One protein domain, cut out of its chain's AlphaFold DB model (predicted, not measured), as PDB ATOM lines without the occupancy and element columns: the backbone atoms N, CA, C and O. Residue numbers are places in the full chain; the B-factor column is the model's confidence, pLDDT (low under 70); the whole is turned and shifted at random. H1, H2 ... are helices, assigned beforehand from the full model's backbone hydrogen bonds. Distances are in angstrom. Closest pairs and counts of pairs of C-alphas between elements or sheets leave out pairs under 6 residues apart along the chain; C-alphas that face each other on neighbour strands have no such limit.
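AT A GLANCE: This is residues 1 to 63 of the 63 residues of an uncharacterized protein of Streptococcus mitis (UniProt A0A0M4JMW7). A helical hairpin of H2 and H3 makes one part of this small fold, and the long helix H4 runs apart from H3, with its last turn coming near the beginning of H2. The stretch from H1 to H2 passes through the middle, where residues 9 to 10 pair antiparallel with residues 42 to 43 of the stretch from H3 to H4; short H1 lies at an edge, touching no helix. You will find 63 residues with four named helices, H1, H2, H3 and H4 in chain order, and no named strand; the class is all helix. The whole is compact, with a radius of gyration of the C-alphas of 12.0 A, and its outline is only just flat, spanning 34 by 29 by 16 A.

HOW THE PARTS SIT: Begin with the longest helix, H4, residues 48 to 62, which touches no helix. Look near its end for H2, residues 17 to 26: the two are close but not clearly touching, and their closest C-alphas, those of Lys 17 and Tyr 61, are 5.6 A apart. H2 and H4 run the same way at a steep tilt of 66 degrees. Go on from H2 to H3, residues 32 to 40, which touches it; their closest C-alphas, those of Ala 23 and Leu 34, are 5.0 A apart. H2 and H3 form a helical hairpin, running opposite ways at a steep tilt of 39 degrees. H1, residues 2 to 6, is apart from H2, H3 and H4, and H3 is apart from H4. In H1, H2 and H3 each O i to N i+4 pair is within hydrogen-bond range; in H4, 10 of 11 are.

IN THESE COORDINATES: Find C-alpha 48 at (16.017, -2.561, 15.055); from there H4 runs 22.0 A to C-alpha 62 at (9.831, 18.171, 18.908). Look next at C-alpha 17 at (14.413, 19.203, 11.156), where H2 begins; it is 14.3 A long and ends at residue 26. H3, from Gly 32 to Asn 40, measures 12.2 A. H1, from Leu 2 to Leu 6, measures 5.5 A.

THE WHOLE: Look to Val 29 and Ala 49 for the two C-alphas farthest apart, at 34.9 A. The chain begins at Met 1 and ends at Gly 63, and the printed part has no cut. The link from H2 to H3 is tight, and those from H1 to H2 and from H3 to H4 are short. The mean pLDDT of the printed part is 92.4, and residue 1 is the one residue under 70.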
ATOM      1  N   MET A   1       1.721   1.488   7.154       62.59
ATOM      2  CA  MET A   1       1.301   1.488   5.732       62.59
ATOM      3  C   MET A   1       2.473   1.390   4.748       62.59
ATOM      4  O   MET A   1       2.404   0.526   3.886       62.59
ATOM      5  N   LEU A   2       3.545   2.194   4.871       75.38
ATOM      6  CA  LEU A   2       4.715   2.133   3.964       75.38
ATOM      7  C   LEU A   2       5.444   0.779   4.009       75.38
ATOM      8  O   LEU A   2       5.501   0.096   2.996       75.38
ATOM      9  N   ARG A   3       5.872   0.321   5.193       81.00
ATOM     10  CA  ARG A   3       6.567  -0.972   5.343       81.00
ATOM     11  C   ARG A   3       5.764  -2.161   4.811       81.00
ATOM     12  O   ARG A   3       6.303  -2.996   4.102       81.00
ATOM     13  N   GLN A   4       4.469  -2.218   5.124       82.50
ATOM     14  CA  GLN A   4       3.585  -3.309   4.693       82.50
ATOM     15  C   GLN A   4       3.330  -3.328   3.181       82.50
ATOM     16  O   GLN A   4       3.141  -4.404   2.629       82.50
ATOM     17  N   LYS A   5       3.286  -2.163   2.519       88.31
ATOM     18  CA  LYS A   5       2.956  -2.074   1.086       88.31
ATOM     19  C   LYS A   5       4.182  -1.990   0.176       88.31
ATOM     20  O   LYS A   5       4.098  -2.416  -0.966       88.31
ATOM     21  N   LEU A   6       5.285  -1.419   0.658       87.56
ATOM     22  CA  LEU A   6       6.470  -1.090  -0.144       87.56
ATOM     23  C   LEU A   6       7.752  -1.761   0.359       87.56
ATOM     24  O   LEU A   6       8.782  -1.640  -0.295       87.56
ATOM     25  N   GLY A   7       7.732  -2.403   1.532       90.94
ATOM     26  CA  GLY A   7       8.943  -2.945   2.155       90.94
ATOM     27  C   GLY A   7       9.932  -1.878   2.640       90.94
ATOM     28  O   GLY A   7      11.049  -2.219   3.003       90.94
ATOM     29  N   LYS A   8       9.529  -0.600   2.665       93.00
ATOM     30  CA  LYS A   8      10.393   0.538   3.010       93.00
ATOM     31  C   LYS A   8       9.858   1.356   4.178       93.00
ATOM     32  O   LYS A   8       8.650   1.380   4.445       93.00
ATOM     33  N   VAL A   9      10.764   2.049   4.854       93.19
ATOM     34  CA  VAL A   9      10.483   3.030   5.911       93.19
ATOM     35  C   VAL A   9      11.204   4.340   5.611       93.19
ATOM     36  O   VAL A   9      12.125   4.371   4.803       93.19
ATOM     37  N   VAL A  10      10.765   5.426   6.242       93.69
ATOM     38  CA  VAL A  10      11.432   6.728   6.129       93.69
ATOM     39  C   VAL A  10      12.666   6.735   7.029       93.69
ATOM     40  O   VAL A  10      12.602   6.306   8.181       93.69
ATOM     41  N   ASP A  11      13.781   7.214   6.495       94.94
ATOM     42  CA  ASP A  11      14.972   7.570   7.247       94.94
ATOM     43  C   ASP A  11      14.833   8.967   7.839       94.94
ATOM     44  O   ASP A  11      15.213   9.964   7.231       94.94
ATOM     45  N   TRP A  12      14.304   9.037   9.054       93.25
ATOM     46  CA  TRP A  12      14.165  10.302   9.769       93.25
ATOM     47  C   TRP A  12      15.506  10.973  10.094       93.25
ATOM     48  O   TRP A  12      15.533  12.159  10.370       93.25
ATOM     49  N   ASN A  13      16.632  10.257  10.021       92.06
ATOM     50  CA  ASN A  13      17.947  10.869  10.240       92.06
ATOM     51  C   ASN A  13      18.477  11.581   8.988       92.06
ATOM     52  O   ASN A  13      19.428  12.350   9.087       92.06
ATOM     53  N   ALA A  14      17.892  11.310   7.819       94.56
ATOM     54  CA  ALA A  14      18.298  11.903   6.548       94.56
ATOM     55  C   ALA A  14      17.463  13.137   6.164       94.56
ATOM     56  O   ALA A  14      17.713  13.745   5.127       94.56
ATOM     57  N   ILE A  15      16.471  13.501   6.979       95.62
ATOM     58  CA  ILE A  15      15.624  14.673   6.759       95.62
ATOM     59  C   ILE A  15      16.022  15.752   7.768       95.62
ATOM     60  O   ILE A  15      16.078  15.494   8.974       95.62
ATOM     61  N   ASP A  16      16.288  16.962   7.281       95.62
ATOM     62  CA  ASP A  16      16.548  18.104   8.151       95.62
ATOM     63  C   ASP A  16      15.293  18.482   8.961       95.62
ATOM     64  O   ASP A  16      14.158  18.422   8.472       95.62
ATOM     65  N   LYS A  17      15.498  18.868  10.225       94.25
ATOM     66  CA  LYS A  17      14.413  19.203  11.156       94.25
ATOM     67  C   LYS A  17      13.571  20.369  10.645       94.25
ATOM     68  O   LYS A  17      12.340  20.281  10.652       94.25
ATOM     69  N   ASP A  18      14.209  21.452  10.219       95.81
ATOM     70  CA  ASP A  18      13.506  22.660   9.800       95.81
ATOM     71  C   ASP A  18      12.798  22.434   8.462       95.81
ATOM     72  O   ASP A  18      11.660  22.880   8.287       95.81
ATOM     73  N   GLU A  19      13.407  21.676   7.546       96.06
ATOM     74  CA  GLU A  19      12.757  21.249   6.301       96.06
ATOM     75  C   GLU A  19      11.485  20.437   6.571       96.06
ATOM     76  O   GLU A  19      10.422  20.749   6.021       96.06
ATOM     77  N   TYR A  20      11.557  19.436   7.455       96.19
ATOM     78  CA  TYR A  20      10.395  18.631   7.829       96.19
ATOM     79  C   TYR A  20       9.288  19.488   8.453       96.19
ATOM     80  O   TYR A  20       8.137  19.433   8.012       96.19
ATOM     81  N   LEU A  21       9.617  20.319   9.447       96.12
ATOM     82  CA  LEU A  21       8.632  21.148  10.145       96.12
ATOM     83  C   LEU A  21       7.976  22.176   9.215       96.12
ATOM     84  O   LEU A  21       6.764  22.406   9.298       96.12
ATOM     85  N   ASN A  22       8.740  22.780   8.304       96.56
ATOM     86  CA  ASN A  22       8.203  23.713   7.316       96.56
ATOM     87  C   ASN A  22       7.289  23.006   6.308       96.56
ATOM     88  O   ASN A  22       6.178  23.486   6.051       96.56
ATOM     89  N   ALA A  23       7.693  21.836   5.806       97.00
ATOM     90  CA  ALA A  23       6.872  21.027   4.910       97.00
ATOM     91  C   ALA A  23       5.568  20.571   5.588       97.00
ATOM     92  O   ALA A  23       4.500  20.601   4.971       97.00
ATOM     93  N   MET A  24       5.621  20.216   6.874       96.12
ATOM     94  CA  MET A  24       4.443  19.864   7.670       96.12
ATOM     95  C   MET A  24       3.471  21.041   7.810       96.12
ATOM     96  O   MET A  24       2.278  20.867   7.561       96.12
ATOM     97  N   LYS A  25       3.952  22.254   8.117       95.94
ATOM     98  CA  LYS A  25       3.101  23.462   8.175       95.94
ATOM     99  C   LYS A  25       2.424  23.744   6.832       95.94
ATOM    100  O   LYS A  25       1.234  24.048   6.784       95.94
ATOM    101  N   ARG A  26       3.166  23.612   5.729       96.69
ATOM    102  CA  ARG A  26       2.653  23.837   4.366       96.69
ATOM    103  C   ARG A  26       1.707  22.739   3.882       96.69
ATOM    104  O   ARG A  26       0.887  23.014   3.006       96.69
ATOM    105  N   SER A  27       1.774  21.538   4.461       96.88
ATOM    106  CA  SER A  27       0.975  20.376   4.046       96.88
ATOM    107  C   SER A  27      -0.540  20.602   4.099       96.88
ATOM    108  O   SER A  27      -1.265  19.982   3.323       96.88
ATOM    109  N   ALA A  28      -1.007  21.543   4.930       95.38
ATOM    110  CA  ALA A  28      -2.405  21.971   4.976       95.38
ATOM    111  C   ALA A  28      -2.889  22.613   3.660       95.38
ATOM    112  O   ALA A  28      -4.082  22.598   3.368       95.38
ATOM    113  N   VAL A  29      -1.969  23.169   2.867       95.94
ATOM    114  CA  VAL A  29      -2.244  23.820   1.577       95.94
ATOM    115  C   VAL A  29      -1.741  22.973   0.408       95.94
ATOM    116  O   VAL A  29      -2.425  22.849  -0.604       95.94
ATOM    117  N   SER A  30      -0.545  22.385   0.522       96.44
ATOM    118  CA  SER A  30       0.038  21.535  -0.520       96.44
ATOM    119  C   SER A  30       0.960  20.474   0.063       96.44
ATOM    120  O   SER A  30       1.871  20.767   0.833       96.44
ATOM    121  N   THR A  31       0.770  19.230  -0.369       96.38
ATOM    122  CA  THR A  31       1.517  18.062   0.120       96.38
ATOM    123  C   THR A  31       2.766  17.735  -0.701       96.38
ATOM    124  O   THR A  31       3.467  16.778  -0.380       96.38
ATOM    125  N   GLY A  32       3.064  18.501  -1.759       97.44
ATOM    126  CA  GLY A  32       4.145  18.188  -2.702       97.44
ATOM    127  C   GLY A  32       5.530  18.120  -2.053       97.44
ATOM    128  O   GLY A  32       6.256  17.152  -2.259       97.44
ATOM    129  N   GLU A  33       5.863  19.110  -1.227       95.88
ATOM    130  CA  GLU A  33       7.156  19.198  -0.536       95.88
ATOM    131  C   GLU A  33       7.329  18.081   0.500       95.88
ATOM    132  O   GLU A  33       8.327  17.365   0.478       95.88
ATOM    133  N   LEU A  34       6.309  17.845   1.332       96.75
ATOM    134  CA  LEU A  34       6.322  16.747   2.298       96.75
ATOM    135  C   LEU A  34       6.464  15.391   1.591       96.75
ATOM    136  O   LEU A  34       7.265  14.553   1.996       96.75
ATOM    137  N   LYS A  35       5.729  15.175   0.494       96.25
ATOM    138  CA  LYS A  35       5.835  13.943  -0.294       96.25
ATOM    139  C   LYS A  35       7.238  13.771  -0.880       96.25
ATOM    140  O   LYS A  35       7.750  12.657  -0.856       96.25
ATOM    141  N   TYR A  36       7.852  14.840  -1.385       96.50
ATOM    142  CA  TYR A  36       9.218  14.811  -1.907       96.50
ATOM    143  C   TYR A  36      10.229  14.404  -0.827       96.50
ATOM    144  O   TYR A  36      10.976  13.447  -1.032       96.50
ATOM    145  N   LEU A  37      10.186  15.054   0.342       96.62
ATOM    146  CA  LEU A  37      11.071  14.742   1.470       96.62
ATOM    147  C   LEU A  37      10.947  13.279   1.904       96.62
ATOM    148  O   LEU A  37      11.951  12.579   2.019       96.62
ATOM    149  N   LEU A  38       9.716  12.793   2.091       95.50
ATOM    150  CA  LEU A  38       9.485  11.421   2.540       95.50
ATOM    151  C   LEU A  38       9.881  10.392   1.480       95.50
ATOM    152  O   LEU A  38      10.430   9.354   1.833       95.50
ATOM    153  N   LEU A  39       9.599  10.642   0.196       94.75
ATOM    154  CA  LEU A  39       9.878   9.670  -0.862       94.75
ATOM    155  C   LEU A  39      11.374   9.499  -1.125       94.75
ATOM    156  O   LEU A  39      11.798   8.363  -1.349       94.75
ATOM    157  N   ASN A  40      12.139  10.592  -1.083       96.00
ATOM    158  CA  ASN A  40      13.575  10.582  -1.363       96.00
ATOM    159  C   ASN A  40      14.413  10.036  -0.209       96.00
ATOM    160  O   ASN A  40      15.520   9.565  -0.438       96.00
ATOM    161  N   ASN A  41      13.870  10.040   1.006       96.06
ATOM    162  CA  ASN A  41      14.550   9.542   2.197       96.06
ATOM    163  C   ASN A  41      13.979   8.195   2.657       96.06
ATOM    164  O   ASN A  41      13.873   7.931   3.848       96.06
ATOM    165  N   GLN A  42      13.573   7.325   1.728       95.19
ATOM    166  CA  GLN A  42      13.169   5.956   2.065       95.19
ATOM    167  C   GLN A  42      14.363   5.009   2.113       95.19
ATOM    168  O   GLN A  42      15.253   5.057   1.270       95.19
ATOM    169  N   THR A  43      14.304   4.055   3.033       94.06
ATOM    170  CA  THR A  43      15.253   2.952   3.151       94.06
ATOM    171  C   THR A  43      14.521   1.615   3.231       94.06
ATOM    172  O   THR A  43      13.383   1.537   3.701       94.06
ATOM    173  N   ASP A  44      15.172   0.561   2.757       94.44
ATOM    174  CA  ASP A  44      14.819  -0.843   2.978       94.44
ATOM    175  C   ASP A  44      15.581  -1.463   4.168       94.44
ATOM    176  O   ASP A  44      15.383  -2.637   4.481       94.44
ATOM    177  N   ASP A  45      16.391  -0.678   4.890       93.62
ATOM    178  CA  ASP A  45      16.953  -1.068   6.182       93.62
ATOM    179  C   ASP A  45      15.842  -1.100   7.244       93.62
ATOM    180  O   ASP A  45      15.402  -0.078   7.779       93.62
ATOM    181  N   LEU A  46      15.372  -2.312   7.538       90.81
ATOM    182  CA  LEU A  46      14.320  -2.587   8.517       90.81
ATOM    183  C   LEU A  46      14.878  -3.092   9.857       90.81
ATOM    184  O   LEU A  46      14.153  -3.747  10.616       90.81
ATOM    185  N   THR A  47      16.157  -2.834  10.144       93.38
ATOM    186  CA  THR A  47      16.801  -3.274  11.386       93.38
ATOM    187  C   THR A  47      16.268  -2.534  12.614       93.38
ATOM    188  O   THR A  47      15.769  -1.408  12.555       93.38
ATOM    189  N   GLN A  48      16.405  -3.166  13.781       91.06
ATOM    190  CA  GLN A  48      16.017  -2.561  15.055       91.06
ATOM    191  C   GLN A  48      16.871  -1.325  15.391       91.06
ATOM    192  O   GLN A  48      16.350  -0.337  15.902       91.06
ATOM    193  N   ALA A  49      18.166  -1.348  15.053       91.19
ATOM    194  CA  ALA A  49      19.057  -0.202  15.232       91.19
ATOM    195  C   ALA A  49      18.578   1.018  14.429       91.19
ATOM    196  O   ALA A  49      18.537   2.132  14.952       91.19
ATOM    197  N   ARG A  50      18.158   0.799  13.177       90.25
ATOM    198  CA  ARG A  50      17.586   1.843  12.327       90.25
ATOM    199  C   ARG A  50      16.289   2.406  12.896       90.25
ATOM    200  O   ARG A  50      16.095   3.618  12.885       90.25
ATOM    201  N   PHE A  51      15.428   1.539  13.426       90.62
ATOM    202  CA  PHE A  51      14.186   1.955  14.069       90.62
ATOM    203  C   PHE A  51      14.437   2.895  15.256       90.62
ATOM    204  O   PHE A  51      13.846   3.971  15.294       90.62
ATOM    205  N   PHE A  52      15.340   2.541  16.177       93.19
ATOM    206  CA  PHE A  52      15.627   3.380  17.345       93.19
ATOM    207  C   PHE A  52      16.224   4.739  16.971       93.19
ATOM    208  O   PHE A  52      15.744   5.750  17.467       93.19
ATOM    209  N   LYS A  53      17.146   4.794  15.999       92.69
ATOM    210  CA  LYS A  53      17.627   6.082  15.468       92.69
ATOM    211  C   LYS A  53      16.500   6.934  14.881       92.69
ATOM    212  O   LYS A  53      16.551   8.156  14.931       92.69
ATOM    213  N   GLY A  54      15.498   6.305  14.268       91.00
ATOM    214  CA  GLY A  54      14.319   7.008  13.769       91.00
ATOM    215  C   GLY A  54      13.459   7.588  14.895       91.00
ATOM    216  O   GLY A  54      12.950   8.696  14.754       91.00
ATOM    217  N   VAL A  55      13.325   6.863  16.010       91.88
ATOM    218  CA  VAL A  55      12.641   7.359  17.215       91.88
ATOM    219  C   VAL A  55      13.392   8.558  17.792       91.88
ATOM    220  O   VAL A  55      12.771   9.593  18.005       91.88
ATOM    221  N   ASP A  56      14.713   8.464  17.955       92.50
ATOM    222  CA  ASP A  56      15.539   9.566  18.469       92.50
ATOM    223  C   ASP A  56      15.390  10.835  17.614       92.50
ATOM    224  O   ASP A  56      15.147  11.919  18.143       92.50
ATOM    225  N   ALA A  57      15.455  10.699  16.283       90.00
ATOM    226  CA  ALA A  57      15.258  11.810  15.351       90.00
ATOM    227  C   ALA A  57      13.848  12.422  15.455       90.00
ATOM    228  O   ALA A  57      13.699  13.643  15.447       90.00
ATOM    229  N   SER A  58      12.815  11.587  15.608       88.81
ATOM    230  CA  SER A  58      11.437  12.057  15.790       88.81
ATOM    231  C   SER A  58      11.282  12.886  17.064       88.81
ATOM    232  O   SER A  58      10.640  13.930  17.022       88.81
ATOM    233  N   TYR A  59      11.876  12.454  18.180       90.31
ATOM    234  CA  TYR A  59      11.865  13.223  19.428       90.31
ATOM    235  C   TYR A  59      12.677  14.517  19.295       90.31
ATOM    236  O   TYR A  59      12.225  15.574  19.727       90.31
ATOM    237  N   TYR A  60      13.831  14.468  18.624       90.94
ATOM    238  CA  TYR A  60      14.647  15.653  18.350       90.94
ATOM    239  C   TYR A  60      13.886  16.737  17.565       90.94
ATOM    240  O   TYR A  60      14.095  17.934  17.785       90.94
ATOM    241  N   TYR A  61      12.978  16.358  16.664       89.12
ATOM    242  CA  TYR A  61      12.144  17.328  15.949       89.12
ATOM    243  C   TYR A  61      11.206  18.119  16.864       89.12
ATOM    244  O   TYR A  61      10.885  19.263  16.544       89.12
ATOM    245  N   GLU A  62      10.811  17.561  18.005       89.31
ATOM    246  CA  GLU A  62       9.831  18.171  18.908       89.31
ATOM    247  C   GLU A  62      10.454  19.086  19.977       89.31
ATOM    248  O   GLU A  62       9.745  19.945  20.503       89.31
ATOM    249  N   GLY A  63      11.770  19.001  20.219       78.56
ATOM    250  CA  GLY A  63      12.487  19.861  21.174       78.56
ATOM    251  C   GLY A  63      13.334  19.075  22.152       78.56
ATOM    252  O   GLY A  63      12.758  18.564  23.135       78.56
TER     253      GLY A  63